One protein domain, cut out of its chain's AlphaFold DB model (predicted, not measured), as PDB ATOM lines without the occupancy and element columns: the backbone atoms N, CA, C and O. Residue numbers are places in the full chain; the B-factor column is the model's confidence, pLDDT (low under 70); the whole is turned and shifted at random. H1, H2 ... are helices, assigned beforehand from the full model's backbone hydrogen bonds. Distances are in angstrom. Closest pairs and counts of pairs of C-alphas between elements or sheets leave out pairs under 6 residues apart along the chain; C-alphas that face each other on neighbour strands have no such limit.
ATOM      1  N   THR A  12     256.319 199.350 157.868       71.00
ATOM      2  CA  THR A  12     256.461 199.373 159.330       71.00
ATOM      3  C   THR A  12     255.883 198.107 159.970       71.00
ATOM      4  O   THR A  12     256.506 197.523 160.863       71.00
ATOM      5  N   THR A  13     254.732 197.628 159.486       84.38
ATOM      6  CA  THR A  13     254.121 196.379 159.970       84.38
ATOM      7  C   THR A  13     254.933 195.154 159.556       84.38
ATOM      8  O   THR A  13     255.179 194.286 160.394       84.38
ATOM      9  N   THR A  14     255.452 195.105 158.325       92.19
ATOM     10  CA  THR A  14     256.348 194.023 157.881       92.19
ATOM     11  C   THR A  14     257.626 193.959 158.717       92.19
ATOM     12  O   THR A  14     257.995 192.886 159.195       92.19
ATOM     13  N   ALA A  15     258.282 195.094 158.975       91.69
ATOM     14  CA  ALA A  15     259.489 195.144 159.803       91.69
ATOM     15  C   ALA A  15     259.230 194.683 161.253       91.69
ATOM     16  O   ALA A  15     260.044 193.962 161.840       91.69
ATOM     17  N   ALA A  16     258.085 195.056 161.837       93.44
ATOM     18  CA  ALA A  16     257.681 194.591 163.164       93.44
ATOM     19  C   ALA A  16     257.447 193.071 163.193       93.44
ATOM     20  O   ALA A  16     257.961 192.388 164.085       93.44
ATOM     21  N   THR A  17     256.754 192.533 162.186       96.12
ATOM     22  CA  THR A  17     256.539 191.089 162.017       96.12
ATOM     23  C   THR A  17     257.864 190.345 161.885       96.12
ATOM     24  O   THR A  17     258.118 189.412 162.644       96.12
ATOM     25  N   LEU A  18     258.765 190.806 161.014       97.12
ATOM     26  CA  LEU A  18     260.093 190.215 160.827       97.12
ATOM     27  C   LEU A  18     260.926 190.233 162.112       97.12
ATOM     28  O   LEU A  18     261.663 189.286 162.378       97.12
ATOM     29  N   ARG A  19     260.811 191.283 162.932       96.75
ATOM     30  CA  ARG A  19     261.491 191.355 164.234       96.75
ATOM     31  C   ARG A  19     260.940 190.321 165.217       96.75
ATOM     32  O   ARG A  19     261.722 189.649 165.888       96.75
ATOM     33  N   SER A  20     259.617 190.184 165.288       97.06
ATOM     34  CA  SER A  20     258.948 189.190 166.136       97.06
ATOM     35  C   SER A  20     259.321 187.761 165.730       97.06
ATOM     36  O   SER A  20     259.745 186.964 166.569       97.06
ATOM     37  N   LEU A  21     259.255 187.463 164.427       97.94
ATOM     38  CA  LEU A  21     259.663 186.179 163.861       97.94
ATOM     39  C   LEU A  21     261.135 185.874 164.168       97.94
ATOM     40  O   LEU A  21     261.435 184.767 164.604       97.94
ATOM     41  N   TYR A  22     262.036 186.854 164.031       98.19
ATOM     42  CA  TYR A  22     263.468 186.641 164.257       98.19
ATOM     43  C   TYR A  22     263.758 186.270 165.711       98.19
ATOM     44  O   TYR A  22     264.523 185.350 165.974       98.19
ATOM     45  N   ASN A  23     263.119 186.947 166.669       97.69
ATOM     46  CA  ASN A  23     263.294 186.632 168.088       97.69
ATOM     47  C   ASN A  23     262.837 185.205 168.419       97.69
ATOM     48  O   ASN A  23     263.466 184.532 169.235       97.69
ATOM     49  N   ARG A  24     261.757 184.735 167.785       98.25
ATOM     50  CA  ARG A  24     261.287 183.351 167.924       98.25
ATOM     51  C   ARG A  24     262.250 182.366 167.265       98.25
ATOM     52  O   ARG A  24     262.611 181.387 167.902       98.25
ATOM     53  N   ALA A  25     262.713 182.662 166.051       98.19
ATOM     54  CA  ALA A  25     263.629 181.804 165.305       98.19
ATOM     55  C   ALA A  25     264.979 181.669 166.017       98.19
ATOM     56  O   ALA A  25     265.491 180.569 166.164       98.19
ATOM     57  N   ALA A  26     265.518 182.769 166.548       96.88
ATOM     58  CA  ALA A  26     266.749 182.754 167.329       96.88
ATOM     59  C   ALA A  26     266.612 181.903 168.603       96.88
ATOM     60  O   ALA A  26     267.517 181.141 168.927       96.88
ATOM     61  N   ARG A  27     265.477 181.990 169.315       97.94
ATOM     62  CA  ARG A  27     265.210 181.129 170.481       97.94
ATOM     63  C   ARG A  27     265.101 179.659 170.083       97.94
ATOM     64  O   ARG A  27     265.756 178.832 170.706       97.94
ATOM     65  N   ALA A  28     264.325 179.348 169.045       97.19
ATOM     66  CA  ALA A  28     264.187 177.990 168.518       97.19
ATOM     67  C   ALA A  28     265.556 177.397 168.148       97.19
ATOM     68  O   ALA A  28     265.907 176.307 168.599       97.19
ATOM     69  N   PHE A  29     266.383 178.176 167.445       96.50
ATOM     70  CA  PHE A  29     267.730 177.782 167.050       96.50
ATOM     71  C   PHE A  29     268.623 177.470 168.259       96.50
ATOM     72  O   PHE A  29     269.270 176.425 168.299       96.50
ATOM     73  N   LEU A  30     268.613 178.332 169.283       96.06
ATOM     74  CA  LEU A  30     269.370 178.118 170.524       96.06
ATOM     75  C   LEU A  30     268.922 176.858 171.279       96.06
ATOM     76  O   LEU A  30     269.756 176.154 171.848       96.06
ATOM     77  N   HIS A  31     267.627 176.545 171.251       95.31
ATOM     78  CA  HIS A  31     267.069 175.322 171.834       95.31
ATOM     79  C   HIS A  31     267.212 174.085 170.932       95.31
ATOM     80  O   HIS A  31     266.762 173.005 171.311       95.31
ATOM     81  N   ARG A  32     267.885 174.213 169.780       93.19
ATOM     82  CA  ARG A  32     268.064 173.155 168.772       93.19
ATOM     83  C   ARG A  32     266.743 172.620 168.206       93.19
ATOM     84  O   ARG A  32     266.681 171.468 167.780       93.19
ATOM     85  N   ASP A  33     265.708 173.455 168.181       94.75
ATOM     86  CA  ASP A  33     264.454 173.177 167.482       94.75
ATOM     87  C   ASP A  33     264.613 173.557 166.001       94.75
ATOM     88  O   ASP A  33     264.350 174.688 165.575       94.75
ATOM     89  N   ILE A  34     265.149 172.611 165.227       94.88
ATOM     90  CA  ILE A  34     265.491 172.800 163.810       94.88
ATOM     91  C   ILE A  34     264.235 173.012 162.964       94.88
ATOM     92  O   ILE A  34     264.227 173.890 162.105       94.88
ATOM     93  N   GLU A  35     263.172 172.256 163.234       95.00
ATOM     94  CA  GLU A  35     261.912 172.334 162.493       95.00
ATOM     95  C   GLU A  35     261.247 173.702 162.658       95.00
ATOM     96  O   GLU A  35     260.903 174.359 161.671       95.00
ATOM     97  N   GLN A  36     261.138 174.193 163.896       96.31
ATOM     98  CA  GLN A  36     260.576 175.517 164.136       96.31
ATOM     99  C   GLN A  36     261.468 176.623 163.564       96.31
ATOM    100  O   GLN A  36     260.950 177.611 163.035       96.31
ATOM    101  N   THR A  37     262.793 176.482 163.657       97.75
ATOM    102  CA  THR A  37     263.718 177.474 163.092       97.75
ATOM    103  C   THR A  37     263.546 177.575 161.577       97.75
ATOM    104  O   THR A  37     263.365 178.680 161.067       97.75
ATOM    105  N   ASP A  38     263.536 176.440 160.874       97.12
ATOM    106  CA  ASP A  38     263.355 176.363 159.420       97.12
ATOM    107  C   ASP A  38     262.007 176.955 158.981       97.12
ATOM    108  O   ASP A  38     261.956 177.834 158.120       97.12
ATOM    109  N   SER A  39     260.918 176.589 159.664       97.69
ATOM    110  CA  SER A  39     259.578 177.127 159.394       97.69
ATOM    111  C   SER A  39     259.507 178.655 159.545       97.69
ATOM    112  O   SER A  39     258.903 179.356 158.722       97.69
ATOM    113  N   LEU A  40     260.154 179.208 160.578       98.31
ATOM    114  CA  LEU A  40     260.196 180.653 160.813       98.31
ATOM    115  C   LEU A  40     261.081 181.384 159.801       98.31
ATOM    116  O   LEU A  40     260.734 182.494 159.395       98.31
ATOM    117  N   ILE A  41     262.187 180.770 159.373       98.25
ATOM    118  CA  ILE A  41     263.030 181.271 158.283       98.25
ATOM    119  C   ILE A  41     262.222 181.316 156.985       98.25
ATOM    120  O   ILE A  41     262.132 182.380 156.374       98.25
ATOM    121  N   ALA A  42     261.562 180.221 156.602       97.62
ATOM    122  CA  ALA A  42     260.713 180.172 155.411       97.62
ATOM    123  C   ALA A  42     259.617 181.254 155.447       97.62
ATOM    124  O   ALA A  42     259.403 181.975 154.471       97.62
ATOM    125  N   SER A  43     258.987 181.440 156.612       98.00
ATOM    126  CA  SER A  43     257.987 182.492 156.833       98.00
ATOM    127  C   SER A  43     258.557 183.907 156.699       98.00
ATOM    128  O   SER A  43     257.861 184.806 156.244       98.00
ATOM    129  N   ALA A  44     259.811 184.137 157.089       97.94
ATOM    130  CA  ALA A  44     260.455 185.434 156.918       97.94
ATOM    131  C   ALA A  44     260.842 185.695 155.458       97.94
ATOM    132  O   ALA A  44     260.653 186.806 154.966       97.94
ATOM    133  N   PHE A  45     261.343 184.680 154.752       97.50
ATOM    134  CA  PHE A  45     261.755 184.807 153.353       97.50
ATOM    135  C   PHE A  45     260.584 184.978 152.377       97.50
ATOM    136  O   PHE A  45     260.789 185.529 151.303       97.50
ATOM    137  N   SER A  46     259.351 184.629 152.756       96.69
ATOM    138  CA  SER A  46     258.163 185.017 151.976       96.69
ATOM    139  C   SER A  46     257.865 186.526 152.047       96.69
ATOM    140  O   SER A  46     257.255 187.082 151.135       96.69
ATOM    141  N   LEU A  47     258.330 187.206 153.103       96.19
ATOM    142  CA  LEU A  47     258.162 188.648 153.318       96.19
ATOM    143  C   LEU A  47     259.369 189.472 152.844       96.19
ATOM    144  O   LEU A  47     259.243 190.677 152.624       96.19
ATOM    145  N   LEU A  48     260.544 188.852 152.728       96.00
ATOM    146  CA  LEU A  48     261.782 189.511 152.320       96.00
ATOM    147  C   LEU A  48     261.955 189.429 150.809       96.00
ATOM    148  O   LEU A  48     262.236 188.370 150.263       96.00
ATOM    149  N   GLN A  49     261.842 190.579 150.154       93.75
ATOM    150  CA  GLN A  49     262.129 190.725 148.732       93.75
ATOM    151  C   GLN A  49     263.491 191.404 148.531       93.75
ATOM    152  O   GLN A  49     263.936 192.141 149.426       93.75
ATOM    153  N   PRO A  50     264.157 191.184 147.381       94.31
ATOM    154  CA  PRO A  50     265.336 191.955 147.010       94.31
ATOM    155  C   PRO A  50     265.043 193.465 147.001       94.31
ATOM    156  O   PRO A  50     263.881 193.861 146.837       94.31
ATOM    157  N   PRO A  51     266.065 194.327 147.170       93.81
ATOM    158  CA  PRO A  51     265.875 195.769 147.067       93.81
ATOM    159  C   PRO A  51     265.225 196.134 145.729       93.81
ATOM    160  O   PRO A  51     265.564 195.574 144.691       93.81
ATOM    161  N   SER A  52     264.306 197.095 145.714       92.25
ATOM    162  CA  SER A  52     263.722 197.551 144.444       92.25
ATOM    163  C   SER A  52     264.651 198.490 143.675       92.25
ATOM    164  O   SER A  52     264.584 198.542 142.453       92.25
ATOM    165  N   THR A  53     265.508 199.227 144.383       90.62
ATOM    166  CA  THR A  53     266.442 200.213 143.827       90.62
ATOM    167  C   THR A  53     267.831 200.042 144.441       90.62
ATOM    168  O   THR A  53     268.007 199.291 145.399       90.62
ATOM    169  N   LEU A  54     268.822 200.757 143.902       86.12
ATOM    170  CA  LEU A  54     270.198 200.763 144.416       86.12
ATOM    171  C   LEU A  54     270.323 201.348 145.836       86.12
ATOM    172  O   LEU A  54     271.311 201.105 146.522       86.12
ATOM    173  N   VAL A  55     269.325 202.109 146.291       82.81
ATOM    174  CA  VAL A  55     269.349 202.775 147.597       82.81
ATOM    175  C   VAL A  55     268.917 201.804 148.693       82.81
ATOM    176  O   VAL A  55     267.940 201.070 148.546       82.81
ATOM    177  N   SER A  56     269.616 201.835 149.831       80.44
ATOM    178  CA  SER A  56     269.250 201.025 150.997       80.44
ATOM    179  C   SER A  56     267.815 201.306 151.453       80.44
ATOM    180  O   SER A  56     267.450 202.444 151.743       80.44
ATOM    181  N   ASP A  57     267.024 200.242 151.598       87.62
ATOM    182  CA  ASP A  57     265.649 200.300 152.095       87.62
ATOM    183  C   ASP A  57     265.546 199.945 153.595       87.62
ATOM    184  O   ASP A  57     266.525 199.590 154.261       87.62
ATOM    185  N   SER A  58     264.327 200.007 154.140       90.31
ATOM    186  CA  SER A  58     264.039 199.665 155.540       90.31
ATOM    187  C   SER A  58     264.205 198.176 155.881       90.31
ATOM    188  O   SER A  58     264.240 197.812 157.057       90.31
ATOM    189  N   LEU A  59     264.260 197.298 154.877       94.12
ATOM    190  CA  LEU A  59     264.394 195.850 155.035       94.12
ATOM    191  C   LEU A  59     265.845 195.372 154.921       94.12
ATOM    192  O   LEU A  59     266.107 194.218 155.253       94.12
ATOM    193  N   ALA A  60     266.798 196.231 154.546       93.06
ATOM    194  CA  ALA A  60     268.208 195.876 154.377       93.06
ATOM    195  C   ALA A  60     268.798 195.149 155.598       93.06
ATOM    196  O   ALA A  60     269.388 194.071 155.474       93.06
ATOM    197  N   LEU A  61     268.566 195.676 156.807       94.25
ATOM    198  CA  LEU A  61     269.025 195.035 158.042       94.25
ATOM    199  C   LEU A  61     268.322 193.693 158.294       94.25
ATOM    200  O   LEU A  61     268.940 192.761 158.806       94.25
ATOM    201  N   HIS A  62     267.042 193.580 157.936       96.94
ATOM    202  CA  HIS A  62     266.298 192.334 158.079       96.94
ATOM    203  C   HIS A  62     266.806 191.266 157.107       96.94
ATOM    204  O   HIS A  62     267.080 190.160 157.568       96.94
ATOM    205  N   ARG A  63     267.017 191.600 155.824       97.56
ATOM    206  CA  ARG A  63     267.627 190.699 154.830       97.56
ATOM    207  C   ARG A  63     268.949 190.144 155.345       97.56
ATOM    208  O   ARG A  63     269.119 188.934 155.404       97.56
ATOM    209  N   LYS A  64     269.826 191.021 155.845       97.19
ATOM    210  CA  LYS A  64     271.107 190.626 156.446       97.19
ATOM    211  C   LYS A  64     270.944 189.666 157.625       97.19
ATOM    212  O   LYS A  64     271.546 188.601 157.630       97.19
ATOM    213  N   LYS A  65     270.131 190.017 158.627       97.88
ATOM    214  CA  LYS A  65     269.965 189.184 159.833       97.88
ATOM    215  C   LYS A  65     269.377 187.809 159.521       97.88
ATOM    216  O   LYS A  65     269.831 186.816 160.079       97.88
ATOM    217  N   TRP A  66     268.365 187.759 158.660       98.50
ATOM    218  CA  TRP A  66     267.714 186.507 158.292       98.50
ATOM    219  C   TRP A  66     268.603 185.616 157.435       98.50
ATOM    220  O   TRP A  66     268.613 184.408 157.652       98.50
ATOM    221  N   ASP A  67     269.395 186.195 156.531       98.69
ATOM    222  CA  ASP A  67     270.326 185.411 155.727       98.69
ATOM    223  C   ASP A  67     271.466 184.821 156.564       98.69
ATOM    224  O   ASP A  67     271.768 183.638 156.451       98.69
ATOM    225  N   LEU A  68     272.015 185.593 157.510       98.62
ATOM    226  CA  LEU A  68     272.993 185.075 158.472       98.62
ATOM    227  C   LEU A  68     272.441 183.882 159.266       98.62
ATOM    228  O   LEU A  68     273.142 182.885 159.443       98.62
ATOM    229  N   LEU A  69     271.187 183.961 159.727       98.56
ATOM    230  CA  LEU A  69     270.547 182.856 160.440       98.56
ATOM    231  C   LEU A  69     270.335 181.638 159.528       98.56
ATOM    232  O   LEU A  69     270.606 180.520 159.959       98.56
ATOM    233  N   ARG A  70     269.908 181.849 158.275       98.50
ATOM    234  CA  ARG A  70     269.750 180.789 157.268       98.50
ATOM    235  C   ARG A  70     271.065 180.067 156.999       98.50
ATOM    236  O   ARG A  70     271.125 178.856 157.175       98.50
ATOM    237  N   ILE A  71     272.120 180.805 156.652       98.62
ATOM    238  CA  ILE A  71     273.459 180.252 156.410       98.62
ATOM    239  C   ILE A  71     273.925 179.462 157.636       98.62
ATOM    240  O   ILE A  71     274.347 178.317 157.523       98.62
ATOM    241  N   THR A  72     273.778 180.038 158.833       98.19
ATOM    242  CA  THR A  72     274.205 179.380 160.073       98.19
ATOM    243  C   THR A  72     273.437 178.084 160.331       98.19
ATOM    244  O   THR A  72     274.057 177.084 160.698       98.19
ATOM    245  N   LEU A  73     272.112 178.079 160.146       97.69
ATOM    246  CA  LEU A  73     271.279 176.890 160.319       97.69
ATOM    247  C   LEU A  73     271.673 175.803 159.321       97.69
ATOM    248  O   LEU A  73     271.991 174.692 159.740       97.69
ATOM    249  N   GLU A  74     271.678 176.129 158.029       97.75
ATOM    250  CA  GLU A  74     271.929 175.166 156.958       97.75
ATOM    251  C   GLU A  74     273.325 174.548 157.080       97.75
ATOM    252  O   GLU A  74     273.447 173.326 157.094       97.75
ATOM    253  N   THR A  75     274.362 175.360 157.306       97.69
ATOM    254  CA  THR A  75     275.730 174.868 157.528       97.69
ATOM    255  C   THR A  75     275.836 174.038 158.808       97.69
ATOM    256  O   THR A  75     276.549 173.039 158.848       97.69
ATOM    257  N   THR A  76     275.144 174.424 159.886       95.56
ATOM    258  CA  THR A  76     275.173 173.664 161.149       95.56
ATOM    259  C   THR A  76     274.494 172.314 161.004       95.56
ATOM    260  O   THR A  76     275.023 171.322 161.496       95.56
ATOM    261  N   VAL A  77     273.355 172.257 160.314       95.19
ATOM    262  CA  VAL A  77     272.661 170.998 160.048       95.19
ATOM    263  C   VAL A  77     273.461 170.141 159.077       95.19
ATOM    264  O   VAL A  77     273.530 168.938 159.300       95.19
ATOM    265  N   TYR A  78     274.100 170.719 158.061       96.19
ATOM    266  CA  TYR A  78     274.948 169.976 157.129       96.19
ATOM    267  C   TYR A  78     276.180 169.368 157.813       96.19
ATOM    268  O   TYR A  78     276.447 168.184 157.652       96.19
ATOM    269  N   ALA A  79     276.893 170.156 158.624       95.12
ATOM    270  CA  ALA A  79     278.105 169.721 159.323       95.12
ATOM    271  C   ALA A  79     277.834 168.806 160.530       95.12
ATOM    272  O   ALA A  79     278.760 168.216 161.087       95.12
ATOM    273  N   ALA A  80     276.588 168.741 161.005       92.00
ATOM    274  CA  ALA A  80     276.237 167.900 162.137       92.00
ATOM    275  C   ALA A  80     276.250 166.414 161.736       92.00
ATOM    276  O   ALA A  80     275.829 166.073 160.627       92.00
ATOM    277  N   PRO A  81     276.642 165.509 162.651       86.44
ATOM    278  CA  PRO A  81     276.556 164.075 162.404       86.44
ATOM    279  C   PRO A  81     275.111 163.645 162.096       86.44
ATOM    280  O   PRO A  81     274.148 164.405 162.271       86.44
ATOM    281  N   ALA A  82     274.942 162.423 161.594       78.75
ATOM    282  CA  ALA A  82     273.622 161.804 161.529       78.75
ATOM    283  C   ALA A  82     273.062 161.696 162.960       78.75
ATOM    284  O   ALA A  82     273.691 161.089 163.822       78.75
ATOM    285  N   ASP A  83     271.931 162.355 163.207       74.12
ATOM    286  CA  ASP A  83     271.193 162.334 164.474       74.12
ATOM    287  C   ASP A  83     269.805 161.746 164.182       74.12
ATOM    288  O   ASP A  83     269.282 161.920 163.078       74.12
ATOM    289  N   ASP A  84     269.201 161.083 165.166       67.06
ATOM    290  CA  ASP A  84     267.867 160.473 165.055       67.06
ATOM    291  C   ASP A  84     266.744 161.523 165.072       67.06
ATOM    292  O   ASP A  84     265.561 161.209 164.907       67.06
ATOM    293  N   LYS A  85     267.091 162.794 165.291       77.12
ATOM    294  CA  LYS A  85     266.122 163.886 165.312       77.12
ATOM    295  C   LYS A  85     265.554 164.147 163.919       77.12
ATOM    296  O   LYS A  85     266.309 164.217 162.947       77.12
ATOM    297  N   PRO A  86     264.235 164.372 163.811       81.12
ATOM    298  CA  PRO A  86     263.622 164.716 162.542       81.12
ATOM    299  C   PRO A  86     264.203 166.037 162.026       81.12
ATOM    300  O   PRO A  86     264.195 167.059 162.712       81.12
ATOM    301  N   VAL A  87     264.719 165.997 160.799       89.12
ATOM    302  CA  VAL A  87     265.219 167.164 160.071       89.12
ATOM    303  C   VAL A  87     264.227 167.487 158.942       89.12
ATOM    304  O   VAL A  87     263.810 166.567 158.225       89.12
ATOM    305  N   PRO A  88     263.849 168.764 158.745       93.19
ATOM    306  CA  PRO A  88     263.013 169.198 157.625       93.19
ATOM    307  C   PRO A  88     263.512 168.688 156.269       93.19
ATOM    308  O   PRO A  88     264.715 168.552 156.058       93.19
ATOM    309  N   ALA A  89     262.593 168.411 155.337       91.00
ATOM    310  CA  ALA A  89     262.924 167.819 154.035       91.00
ATOM    311  C   ALA A  89     264.001 168.612 153.276       91.00
ATOM    312  O   ALA A  89     265.021 168.035 152.929       91.00
ATOM    313  N   ALA A  90     263.846 169.934 153.156       90.94
ATOM    314  CA  ALA A  90     264.825 170.787 152.478       90.94
ATOM    315  C   ALA A  90     266.236 170.692 153.095       90.94
ATOM    316  O   ALA A  90     267.238 170.638 152.387       90.94
ATOM    317  N   LEU A  91     266.328 170.611 154.426       93.56
ATOM    318  CA  LEU A  91     267.607 170.481 155.127       93.56
ATOM    319  C   LEU A  91     268.198 169.065 155.021       93.56
ATOM    320  O   LEU A  91     269.419 168.909 155.062       93.56
ATOM    321  N   ARG A  92     267.357 168.034 154.864       92.38
ATOM    322  CA  ARG A  92     267.806 166.670 154.539       92.38
ATOM    323  C   ARG A  92     268.343 166.589 153.116       92.38
ATOM    324  O   ARG A  92     269.391 165.985 152.917       92.38
ATOM    325  N   ASP A  93     267.681 167.240 152.167       93.44
ATOM    326  CA  ASP A  93     268.128 167.303 150.775       93.44
ATOM    327  C   ASP A  93     269.486 168.012 150.676       93.44
ATOM    328  O   ASP A  93     270.382 167.556 149.971       93.44
ATOM    329  N   ASN A  94     269.711 169.057 151.479       94.12
ATOM    330  CA  ASN A  94     271.024 169.696 151.567       94.12
ATOM    331  C   ASN A  94     272.134 168.727 152.007       94.12
ATOM    332  O   ASN A  94     273.250 168.838 151.510       94.12
ATOM    333  N   ARG A  95     271.859 167.772 152.910       91.62
ATOM    334  CA  ARG A  95     272.869 166.819 153.421       91.62
ATOM    335  C   ARG A  95     273.384 165.836 152.372       91.62
ATOM    336  O   ARG A  95     274.451 165.270 152.577       91.62
ATOM    337  N   VAL A  96     272.650 165.615 151.281       93.38
ATOM    338  CA  VAL A  96     273.103 164.729 150.195       93.38
ATOM    339  C   VAL A  96     273.916 165.461 149.124       93.38
ATOM    340  O   VAL A  96     274.461 164.822 148.227       93.38
ATOM    341  N   LEU A  97     274.018 166.791 149.206       95.88
ATOM    342  CA  LEU A  97     274.839 167.595 148.303       95.88
ATOM    343  C   LEU A  97     276.325 167.487 148.661       95.88
ATOM    344  O   LEU A  97     276.685 167.274 149.821       95.88
ATOM    345  N   SER A  98     277.202 167.722 147.679       97.56
ATOM    346  CA  SER A  98     278.609 167.997 147.983       97.56
ATOM    347  C   SER A  98     278.749 169.335 148.727       97.56
ATOM    348  O   SER A  98     277.917 170.230 148.512       97.56
ATOM    349  N   PRO A  99     279.803 169.523 149.545       97.56
ATOM    350  CA  PRO A  99     280.035 170.782 150.255       97.56
ATOM    351  C   PRO A  99     280.028 171.999 149.320       97.56
ATOM    352  O   PRO A  99     279.363 172.998 149.588       97.56
ATOM    353  N   GLN A 100     280.679 171.871 148.160       97.88
ATOM    354  CA  GLN A 100     280.765 172.916 147.140       97.88
ATOM    355  C   GLN A 100     279.385 173.264 146.573       97.88
ATOM    356  O   GLN A 100     279.060 174.437 146.418       97.88
ATOM    357  N   THR A 101     278.546 172.258 146.301       98.19
ATOM    358  CA  THR A 101     277.199 172.478 145.751       98.19
ATOM    359  C   THR A 101     276.303 173.193 146.758       98.19
ATOM    360  O   THR A 101     275.586 174.123 146.390       98.19
ATOM    361  N   LEU A 102     276.369 172.809 148.039       98.25
ATOM    362  CA  LEU A 102     275.631 173.495 149.100       98.25
ATOM    363  C   LEU A 102     276.070 174.959 149.224       98.25
ATOM    364  O   LEU A 102     275.232 175.861 149.265       98.25
ATOM    365  N   ILE A 103     277.378 175.197 149.292       98.50
ATOM    366  CA  ILE A 103     277.950 176.530 149.493       98.50
ATOM    367  C   ILE A 103     277.669 177.436 148.294       98.50
ATOM    368  O   ILE A 103     277.280 178.588 148.487       98.50
ATOM    369  N   GLN A 104     277.740 176.903 147.073       98.38
ATOM    370  CA  GLN A 104     277.324 177.618 145.871       98.38
ATOM    371  C   GLN A 104     275.830 177.974 145.914       98.38
ATOM    372  O   GLN A 104     275.466 179.122 145.671       98.38
ATOM    373  N   ALA A 105     274.958 177.039 146.303       98.31
ATOM    374  CA  ALA A 105     273.522 177.297 146.414       98.31
ATOM    375  C   ALA A 105     273.177 178.320 147.514       98.31
ATOM    376  O   ALA A 105     272.216 179.085 147.386       98.31
ATOM    377  N   LEU A 106     273.927 178.344 148.620       98.50
ATOM    378  CA  LEU A 106     273.824 179.386 149.646       98.50
ATOM    379  C   LEU A 106     274.242 180.748 149.080       98.50
ATOM    380  O   LEU A 106     273.484 181.710 149.203       98.50
ATOM    381  N   TYR A 107     275.393 180.807 148.406       98.62
ATOM    382  CA  TYR A 107     275.913 182.027 147.796       98.62
ATOM    383  C   TYR A 107     274.955 182.603 146.754       98.62
ATOM    384  O   TYR A 107     274.567 183.763 146.871       98.62
ATOM    385  N   ASP A 108     274.476 181.791 145.810       98.31
ATOM    386  CA  ASP A 108     273.538 182.224 144.769       98.31
ATOM    387  C   ASP A 108     272.247 182.799 145.364       98.31
ATOM    388  O   ASP A 108     271.758 183.845 144.928       98.31
ATOM    389  N   ARG A 109     271.710 182.169 146.419       97.94
ATOM    390  CA  ARG A 109     270.534 182.691 147.125       97.94
ATOM    391  C   ARG A 109     270.819 184.021 147.820       97.94
ATOM    392  O   ARG A 109     269.921 184.859 147.874       97.94
ATOM    393  N   SER A 110     272.014 184.222 148.374       98.44
ATOM    394  CA  SER A 110     272.417 185.513 148.944       98.44
ATOM    395  C   SER A 110     272.576 186.577 147.855       98.44
ATOM    396  O   SER A 110     272.050 187.677 148.004       98.44
ATOM    397  N   LEU A 111     273.196 186.252 146.717       97.62
ATOM    398  CA  LEU A 111     273.317 187.181 145.590       97.62
ATOM    399  C   LEU A 111     271.943 187.654 145.104       97.62
ATOM    400  O   LEU A 111     271.731 188.855 144.933       97.62
ATOM    401  N   VAL A 112     270.991 186.731 144.937       97.00
ATOM    402  CA  VAL A 112     269.607 187.063 144.559       97.00
ATOM    403  C   VAL A 112     268.947 187.964 145.605       97.00
ATOM    404  O   VAL A 112     268.291 188.936 145.243       97.00
ATOM    405  N   LEU A 113     269.131 187.678 146.895       97.12
ATOM    406  CA  LEU A 113     268.502 188.429 147.984       97.12
ATOM    407  C   LEU A 113     268.977 189.888 148.074       97.12
ATOM    408  O   LEU A 113     268.218 190.751 148.523       97.12
ATOM    409  N   PHE A 114     270.231 190.160 147.711       95.50
ATOM    410  CA  PHE A 114     270.827 191.490 147.861       95.50
ATOM    411  C   PHE A 114     270.933 192.284 146.564       95.50
ATOM    412  O   PHE A 114     271.028 193.506 146.642       95.50
ATOM    413  N   THR A 115     270.870 191.644 145.395       94.75
ATOM    414  CA  THR A 115     270.906 192.365 144.115       94.75
ATOM    415  C   THR A 115     269.598 193.132 143.900       94.75
ATOM    416  O   THR A 115     268.531 192.515 143.918       94.75
ATOM    417  N   PRO A 116     269.639 194.460 143.676       94.12
ATOM    418  CA  PRO A 116     268.433 195.228 143.418       94.12
ATOM    419  C   PRO A 116     267.733 194.824 142.120       94.12
ATOM    420  O   PRO A 116     268.373 194.678 141.081       94.12
ATOM    421  N   ALA A 117     266.402 194.741 142.149       92.62
ATOM    422  CA  ALA A 117     265.579 194.382 140.993       92.62
ATOM    423  C   ALA A 117     265.655 195.406 139.844       92.62
ATOM    424  O   ALA A 117     265.338 195.077 138.705       92.62
ATOM    425  N   SER A 118     266.078 196.644 140.128       89.06
ATOM    426  CA  SER A 118     266.314 197.673 139.108       89.06
ATOM    427  C   SER A 118     267.540 197.401 138.235       89.06
ATOM    428  O   SER A 118     267.689 198.038 137.195       89.06
ATOM    429  N   VAL A 119     268.447 196.518 138.663       86.75
ATOM    430  CA  VAL A 119     269.661 196.199 137.911       86.75
ATOM    431  C   VAL A 119     269.329 195.101 136.893       86.75
ATOM    432  O   VAL A 119     268.923 194.013 137.290       86.75
ATOM    433  N   PRO A 120     269.511 195.338 135.581       69.88
ATOM    434  CA  PRO A 120     269.127 194.379 134.539       69.88
ATOM    435  C   PRO A 120     270.084 193.178 134.403       69.88
ATOM    436  O   PRO A 120     269.892 192.339 133.524       69.88
ATOM    437  N   SER A 121     271.138 193.094 135.221       77.50
ATOM    438  CA  SER A 121     272.154 192.040 135.148       77.50
ATOM    439  C   SER A 121     271.810 190.810 135.992       77.50
ATOM    440  O   SER A 121     270.951 190.842 136.871       77.50
ATOM    441  N   LYS A 122     272.560 189.722 135.776       89.62
ATOM    442  CA  LYS A 122     272.596 188.562 136.683       89.62
ATOM    443  C   LYS A 122     272.879 189.023 138.133       89.62
ATOM    444  O   LYS A 122     273.621 190.000 138.295       89.62
ATOM    445  N   PRO A 123     272.347 188.326 139.162       94.62
ATOM    446  CA  PRO A 123     272.724 188.551 140.555       94.62
ATOM    447  C   PRO A 123     274.238 188.662 140.742       94.62
ATOM    448  O   PRO A 123     275.000 187.906 140.135       94.62
ATOM    449  N   THR A 124     274.670 189.623 141.557       94.12
ATOM    450  CA  THR A 124     276.072 190.045 141.638       94.12
ATOM    451  C   THR A 124     276.514 190.315 143.072       94.12
ATOM    452  O   THR A 124     275.744 190.803 143.901       94.12
ATOM    453  N   SER A 125     277.779 190.017 143.365       95.25
ATOM    454  CA  SER A 125     278.403 190.240 144.672       95.25
ATOM    455  C   SER A 125     278.681 191.708 144.974       95.25
ATOM    456  O   SER A 125     278.890 192.040 146.136       95.25
ATOM    457  N   ALA A 126     278.567 192.602 143.983       93.06
ATOM    458  CA  ALA A 126     278.682 194.049 144.179       93.06
ATOM    459  C   ALA A 126     277.727 194.593 145.264       93.06
ATOM    460  O   ALA A 126     278.029 195.596 145.905       93.06
ATOM    461  N   PHE A 127     276.587 193.923 145.483       93.50
ATOM    462  CA  PHE A 127     275.590 194.296 146.492       93.50
ATOM    463  C   PHE A 127     275.619 193.416 147.747       93.50
ATOM    464  O   PHE A 127     274.819 193.622 148.661       93.50
ATOM    465  N   LEU A 128     276.504 192.417 147.808       95.06
ATOM    466  CA  LEU A 128     276.550 191.474 148.919       95.06
ATOM    467  C   LEU A 128     277.187 192.134 150.155       95.06
ATOM    468  O   LEU A 128     278.334 192.584 150.083       95.06
ATOM    469  N   PRO A 129     276.501 192.162 151.315       95.19
ATOM    470  CA  PRO A 129     277.089 192.703 152.534       95.19
ATOM    471  C   PRO A 129     278.291 191.875 152.999       95.19
ATOM    472  O   PRO A 129     278.204 190.647 153.078       95.19
ATOM    473  N   SER A 130     279.360 192.551 153.425       96.25
ATOM    474  CA  SER A 130     280.597 191.942 153.948       96.25
ATOM    475  C   SER A 130     280.336 190.860 155.006       96.25
ATOM    476  O   SER A 130     280.909 189.779 154.964       96.25
ATOM    477  N   GLN A 131     279.399 191.104 155.926       96.94
ATOM    478  CA  GLN A 131     279.034 190.164 156.992       96.94
ATOM    479  C   GLN A 131     278.423 188.860 156.459       96.94
ATOM    480  O   GLN A 131     278.650 187.802 157.040       96.94
ATOM    481  N   VAL A 132     277.648 188.931 155.372       98.38
ATOM    482  CA  VAL A 132     277.051 187.749 154.733       98.38
ATOM    483  C   VAL A 132     278.129 186.978 153.979       98.38
ATOM    484  O   VAL A 132     278.219 185.765 154.146       98.38
ATOM    485  N   LEU A 133     278.997 187.679 153.239       98.44
ATOM    486  CA  LEU A 133     280.168 187.079 152.598       98.44
ATOM    487  C   LEU A 133     281.038 186.331 153.616       98.44
ATOM    488  O   LEU A 133     281.324 185.155 153.428       98.44
ATOM    489  N   ILE A 134     281.395 186.975 154.730       98.44
ATOM    490  CA  ILE A 134     282.189 186.355 155.799       98.44
ATOM    491  C   ILE A 134     281.491 185.098 156.336       98.44
ATOM    492  O   ILE A 134     282.140 184.072 156.516       98.44
ATOM    493  N   ALA A 135     280.174 185.132 156.561       98.62
ATOM    494  CA  ALA A 135     279.436 183.960 157.037       98.62
ATOM    495  C   ALA A 135     279.442 182.793 156.033       98.62
ATOM    496  O   ALA A 135     279.546 181.636 156.447       98.62
ATOM    497  N   LEU A 136     279.358 183.078 154.730       98.75
ATOM    498  CA  LEU A 136     279.469 182.075 153.666       98.75
ATOM    499  C   LEU A 136     280.878 181.482 153.596       98.75
ATOM    500  O   LEU A 136     281.026 180.263 153.563       98.75
ATOM    501  N   VAL A 137     281.912 182.323 153.660       98.56
ATOM    502  CA  VAL A 137     283.314 181.885 153.646       98.56
ATOM    503  C   VAL A 137     283.617 181.010 154.859       98.56
ATOM    504  O   VAL A 137     284.097 179.889 154.702       98.56
ATOM    505  N   LEU A 138     283.256 181.456 156.064       98.31
ATOM    506  CA  LEU A 138     283.418 180.655 157.281       98.31
ATOM    507  C   LEU A 138     282.615 179.351 157.214       98.31
ATOM    508  O   LEU A 138     283.060 178.329 157.733       98.31
ATOM    509  N   SER A 139     281.451 179.362 156.558       98.38
ATOM    510  CA  SER A 139     280.685 178.140 156.310       98.38
ATOM    511  C   SER A 139     281.429 177.185 155.386       98.38
ATOM    512  O   SER A 139     281.502 176.005 155.708       98.38
ATOM    513  N   SER A 140     282.023 177.684 154.298       98.44
ATOM    514  CA  SER A 140     282.801 176.874 153.352       98.44
ATOM    515  C   SER A 140     283.998 176.205 154.026       98.44
ATOM    516  O   SER A 140     284.199 175.003 153.875       98.44
ATOM    517  N   MET A 141     284.714 176.944 154.876       97.38
ATOM    518  CA  MET A 141     285.817 176.413 155.675       97.38
ATOM    519  C   MET A 141     285.335 175.359 156.676       97.38
ATOM    520  O   MET A 141     285.956 174.311 156.824       97.38
ATOM    521  N   LYS A 142     284.205 175.614 157.350       97.19
ATOM    522  CA  LYS A 142     283.629 174.700 158.349       97.19
ATOM    523  C   LYS A 142     283.254 173.337 157.763       97.19
ATOM    524  O   LYS A 142     283.262 172.357 158.502       97.19
ATOM    525  N   ILE A 143     282.900 173.280 156.481       96.62
ATOM    526  CA  ILE A 143     282.532 172.038 155.786       96.62
ATOM    527  C   ILE A 143     283.613 171.570 154.800       96.62
ATOM    528  O   ILE A 143     283.316 170.806 153.887       96.62
ATOM    529  N   ASP A 144     284.850 172.029 155.004       96.06
ATOM    530  CA  ASP A 144     286.056 171.585 154.299       96.06
ATOM    531  C   ASP A 144     286.051 171.837 152.777       96.06
ATOM    532  O   ASP A 144     286.440 171.001 151.965       96.06
ATOM    533  N   CYS A 145     285.593 173.024 152.365       97.31
ATOM    534  CA  CYS A 145     285.688 173.504 150.980       97.31
ATOM    535  C   CYS A 145     286.177 174.968 150.877       97.31
ATOM    536  O   CYS A 145     285.501 175.812 150.280       97.31
ATOM    537  N   PRO A 146     287.361 175.299 151.433       97.12
ATOM    538  CA  PRO A 146     287.884 176.672 151.484       97.12
ATOM    539  C   PRO A 146     288.066 177.337 150.108       97.12
ATOM    540  O   PRO A 146     287.951 178.557 150.006       97.12
ATOM    541  N   ASP A 147     288.269 176.558 149.042       97.31
ATOM    542  CA  ASP A 147     288.389 177.058 147.664       97.31
ATOM    543  C   ASP A 147     287.126 177.803 147.180       97.31
ATOM    544  O   ASP A 147     287.195 178.854 146.537       97.31
ATOM    545  N   SER A 148     285.941 177.336 147.594       97.75
ATOM    546  CA  SER A 148     284.694 178.067 147.342       97.75
ATOM    547  C   SER A 148     284.691 179.422 148.058       97.75
ATOM    548  O   SER A 148     284.246 180.417 147.488       97.75
ATOM    549  N   GLY A 149     285.233 179.487 149.277       97.69
ATOM    550  CA  GLY A 149     285.400 180.729 150.030       97.69
ATOM    551  C   GLY A 149     286.356 181.716 149.355       97.69
ATOM    552  O   GLY A 149     286.031 182.901 149.254       97.69
ATOM    553  N   ARG A 150     287.491 181.231 148.828       97.81
ATOM    554  CA  ARG A 150     288.426 182.028 148.013       97.81
ATOM    555  C   ARG A 150     287.711 182.653 146.819       97.81
ATOM    556  O   ARG A 150     287.739 183.872 146.667       97.81
ATOM    557  N   THR A 151     287.016 181.832 146.032       98.06
ATOM    558  CA  THR A 151     286.307 182.281 144.822       98.06
ATOM    559  C   THR A 151     285.288 183.383 145.135       98.06
ATOM    560  O   THR A 151     285.188 184.366 144.405       98.06
ATOM    561  N   MET A 152     284.546 183.261 146.241       98.44
ATOM    562  CA  MET A 152     283.573 184.281 146.658       98.44
ATOM    563  C   MET A 152     284.229 185.605 147.048       98.44
ATOM    564  O   MET A 152     283.706 186.667 146.713       98.44
ATOM    565  N   ILE A 153     285.352 185.552 147.772       97.94
ATOM    566  CA  ILE A 153     286.087 186.754 148.175       97.94
ATOM    567  C   ILE A 153     286.649 187.462 146.948       97.94
ATOM    568  O   ILE A 153     286.453 188.665 146.815       97.94
ATOM    569  N   GLU A 154     287.302 186.733 146.045       96.94
ATOM    570  CA  GLU A 154     287.878 187.307 144.826       96.94
ATOM    571  C   GLU A 154     286.801 187.933 143.936       96.94
ATOM    572  O   GLU A 154     286.960 189.063 143.471       96.94
ATOM    573  N   ASP A 155     285.658 187.258 143.773       96.94
ATOM    574  CA  ASP A 155     284.513 187.799 143.042       96.94
ATOM    575  C   ASP A 155     283.982 189.094 143.678       96.94
ATOM    576  O   ASP A 155     283.702 190.067 142.974       96.94
ATOM    577  N   TRP A 156     283.874 189.136 145.008       96.31
ATOM    578  CA  TRP A 156     283.432 190.326 145.736       96.31
ATOM    579  C   TRP A 156     284.445 191.474 145.650       96.31
ATOM    580  O   TRP A 156     284.056 192.615 145.402       96.31
ATOM    581  N   LEU A 157     285.744 191.189 145.792       93.75
ATOM    582  CA  LEU A 157     286.821 192.174 145.649       93.75
ATOM    583  C   LEU A 157     286.860 192.769 144.235       93.75
ATOM    584  O   LEU A 157     287.053 193.973 144.089       93.75
ATOM    585  N   ALA A 158     286.604 191.963 143.204       93.31
ATOM    586  CA  ALA A 158     286.565 192.422 141.817       93.31
ATOM    587  C   ALA A 158     285.356 193.323 141.496       93.31
ATOM    588  O   ALA A 158     285.365 194.050 140.499       93.31
ATOM    589  N   LYS A 159     284.289 193.252 142.301       92.44
ATOM    590  CA  LYS A 159     283.001 193.903 142.013       92.44
ATOM    591  C   LYS A 159     282.584 194.969 143.021       92.44
ATOM    592  O   LYS A 159     281.668 195.746 142.735       92.44
ATOM    593  N   ARG A 160     283.226 195.046 144.187       86.19
ATOM    594  CA  ARG A 160     282.967 196.113 145.163       86.19
ATOM    595  C   ARG A 160     283.276 197.480 144.552       86.19
ATOM    596  O   ARG A 160     284.224 197.635 143.792       86.19
ATOM    597  N   GLY A 161     282.452 198.472 144.875       83.19
ATOM    598  CA  GLY A 161     282.619 199.835 144.359       83.19
ATOM    599  C   GLY A 161     282.240 200.029 142.886       83.19
ATOM    600  O   GLY A 161     282.385 201.134 142.383       83.19
ATOM    601  N   GLN A 162     281.708 199.008 142.195       85.50
ATOM    602  CA  GLN A 162     281.169 199.171 140.833       85.50
ATOM    603  C   GLN A 162     279.954 200.110 140.764       85.50
ATOM    604  O   GLN A 162     279.651 200.639 139.699       85.50
ATOM    605  N   TYR A 163     279.260 200.298 141.888       82.00
ATOM    606  CA  TYR A 163     278.107 201.183 142.018       82.00
ATOM    607  C   TYR A 163     278.398 202.189 143.131       82.00
ATOM    608  O   TYR A 163     278.654 201.778 144.264       82.00
ATOM    609  N   GLU A 164     278.357 203.488 142.828       74.00
ATOM    610  CA  GLU A 164     278.635 204.557 143.801       74.00
ATOM    611  C   GLU A 164     277.604 204.583 144.940       74.00
ATOM    612  O   GLU A 164     277.912 204.953 146.070       74.00
ATOM    613  N   GLU A 165     276.374 204.148 144.657       72.12
ATOM    614  CA  GLU A 165     275.284 204.068 145.626       72.12
ATOM    615  C   GLU A 165     275.421 202.880 146.589       72.12
ATOM    616  O   GLU A 165     274.736 202.835 147.617       72.12
ATOM    617  N   ALA A 166     276.298 201.915 146.285       67.81
ATOM    618  CA  ALA A 166     276.608 200.835 147.207       67.81
ATOM    619  C   ALA A 166     277.424 201.395 148.381       67.81
ATOM    620  O   ALA A 166     278.440 202.062 148.201       67.81
ATOM    621  N   GLN A 167     276.972 201.132 149.610       66.31
ATOM    622  CA  GLN A 167     277.631 201.666 150.801       66.31
ATOM    623  C   GLN A 167     279.094 201.215 150.884       66.31
ATOM    624  O   GLN A 167     279.386 200.018 150.880       66.31
ATOM    625  N   VAL A 168     280.000 202.183 151.038       71.12
ATOM    626  CA  VAL A 168     281.412 201.922 151.324       71.12
ATOM    627  C   VAL A 168     281.532 201.392 152.754       71.12
ATOM    628  O   VAL A 168     281.430 202.139 153.725       71.12
ATOM    629  N   ASP A 169     281.726 200.083 152.884       81.06
ATOM    630  CA  ASP A 169     281.911 199.394 154.162       81.06
ATOM    631  C   ASP A 169     283.400 199.121 154.411       81.06
ATOM    632  O   ASP A 169     283.902 198.021 154.174       81.06
TER     633      ASP A 169
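AT A GLANCE: This is residues 12 to 169 of the 216 residues of an uncharacterized protein of Fibularhizoctonia sp. CBS 109695 (UniProt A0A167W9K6). Six helices run up and down, side by side, in a slab-like bundle with H3 in its middle: the pair H1 and H2 packs on one side of H3, and H5, H6 and H7 make the other side. The short H4 lies across one end of H3, while the long links H2 to H3 and H5 to H6 and the final residues 160 to 169 gather at the opposite end. The printed part has 158 residues with seven named helices, H1 to H7 in order, and no named strand; the class is all helix. It is compact, with a radius of gyration of the C-alphas of 15.8 A, and spans 50 by 41 by 24 A.

HOW THE PARTS SIT: Begin at H3, residues 60 to 79, the longest helix and the hub, touching five others. H6, residues 130 to 142, touches it the same way at a shallow tilt of 1 degrees; the closest C-alphas, of Thr 75 and Ser 139, are 6.1 A apart. H5, residues 99 to 114, runs the opposite way to H3 at a shallow tilt of 10 degrees and touches its residues 63 to 71 alone, closest at the C-alphas of Ile 71 and Leu 106, 6.8 A. H5 and H6 form a helical hairpin, with the C-alphas of Ile 103 and Ser 140 closest at 6.2 A. Further out, H7, residues 146 to 159, forms a hairpin with H6, closest at Val 137 and Gly 149, whose C-alphas are 4.3 A apart; H7 is apart from H3. H5 and H7 only just touch, with 3 pairs of C-alphas within 8 A, the closest being Gln 100 and Ser 148 at 6.5 A. Now look at H2, residues 34 to 45: it forms a hairpin with H3, the C-alphas of Ile 41 and Arg 70 coming closest at 6.8 A. H1, residues 12 to 30, forms a hairpin with H2, closest at the C-alphas of Ala 25 and Thr 37, 4.9 A, and also touches H3. H4, residues 89 to 95, touches residues 74 to 78 of H3 alone at a steep tilt of 64 degrees, with the C-alphas of Tyr 78 and Arg 95 closest at 5.3 A. In H1, H2, H3, H4, H5, H6 and H7 every backbone O i to N i+4 pair is within hydrogen-bond range.

IN THESE COORDINATES: Find C-alpha 60 at (268.208, 195.876, 154.377); from there H3 runs 28.4 A to C-alpha 79. H1 begins at C-alpha 12, (256.461, 199.373, 159.330), and is 27.3 A long; H5 measures 22.8 A. H7 ends at C-alpha 159, (283.001, 193.903, 142.013), after 20.3 A.

THE WHOLE: The C-alphas farthest apart, of Asp 84 and Glu 164, are 50.1 A apart. The printed part has no cut. Its long links are residues 46 to 59 and 115 to 129. The mean pLDDT of the printed part is 93.3; residues 84, 120 and 166 to 167 are under 70.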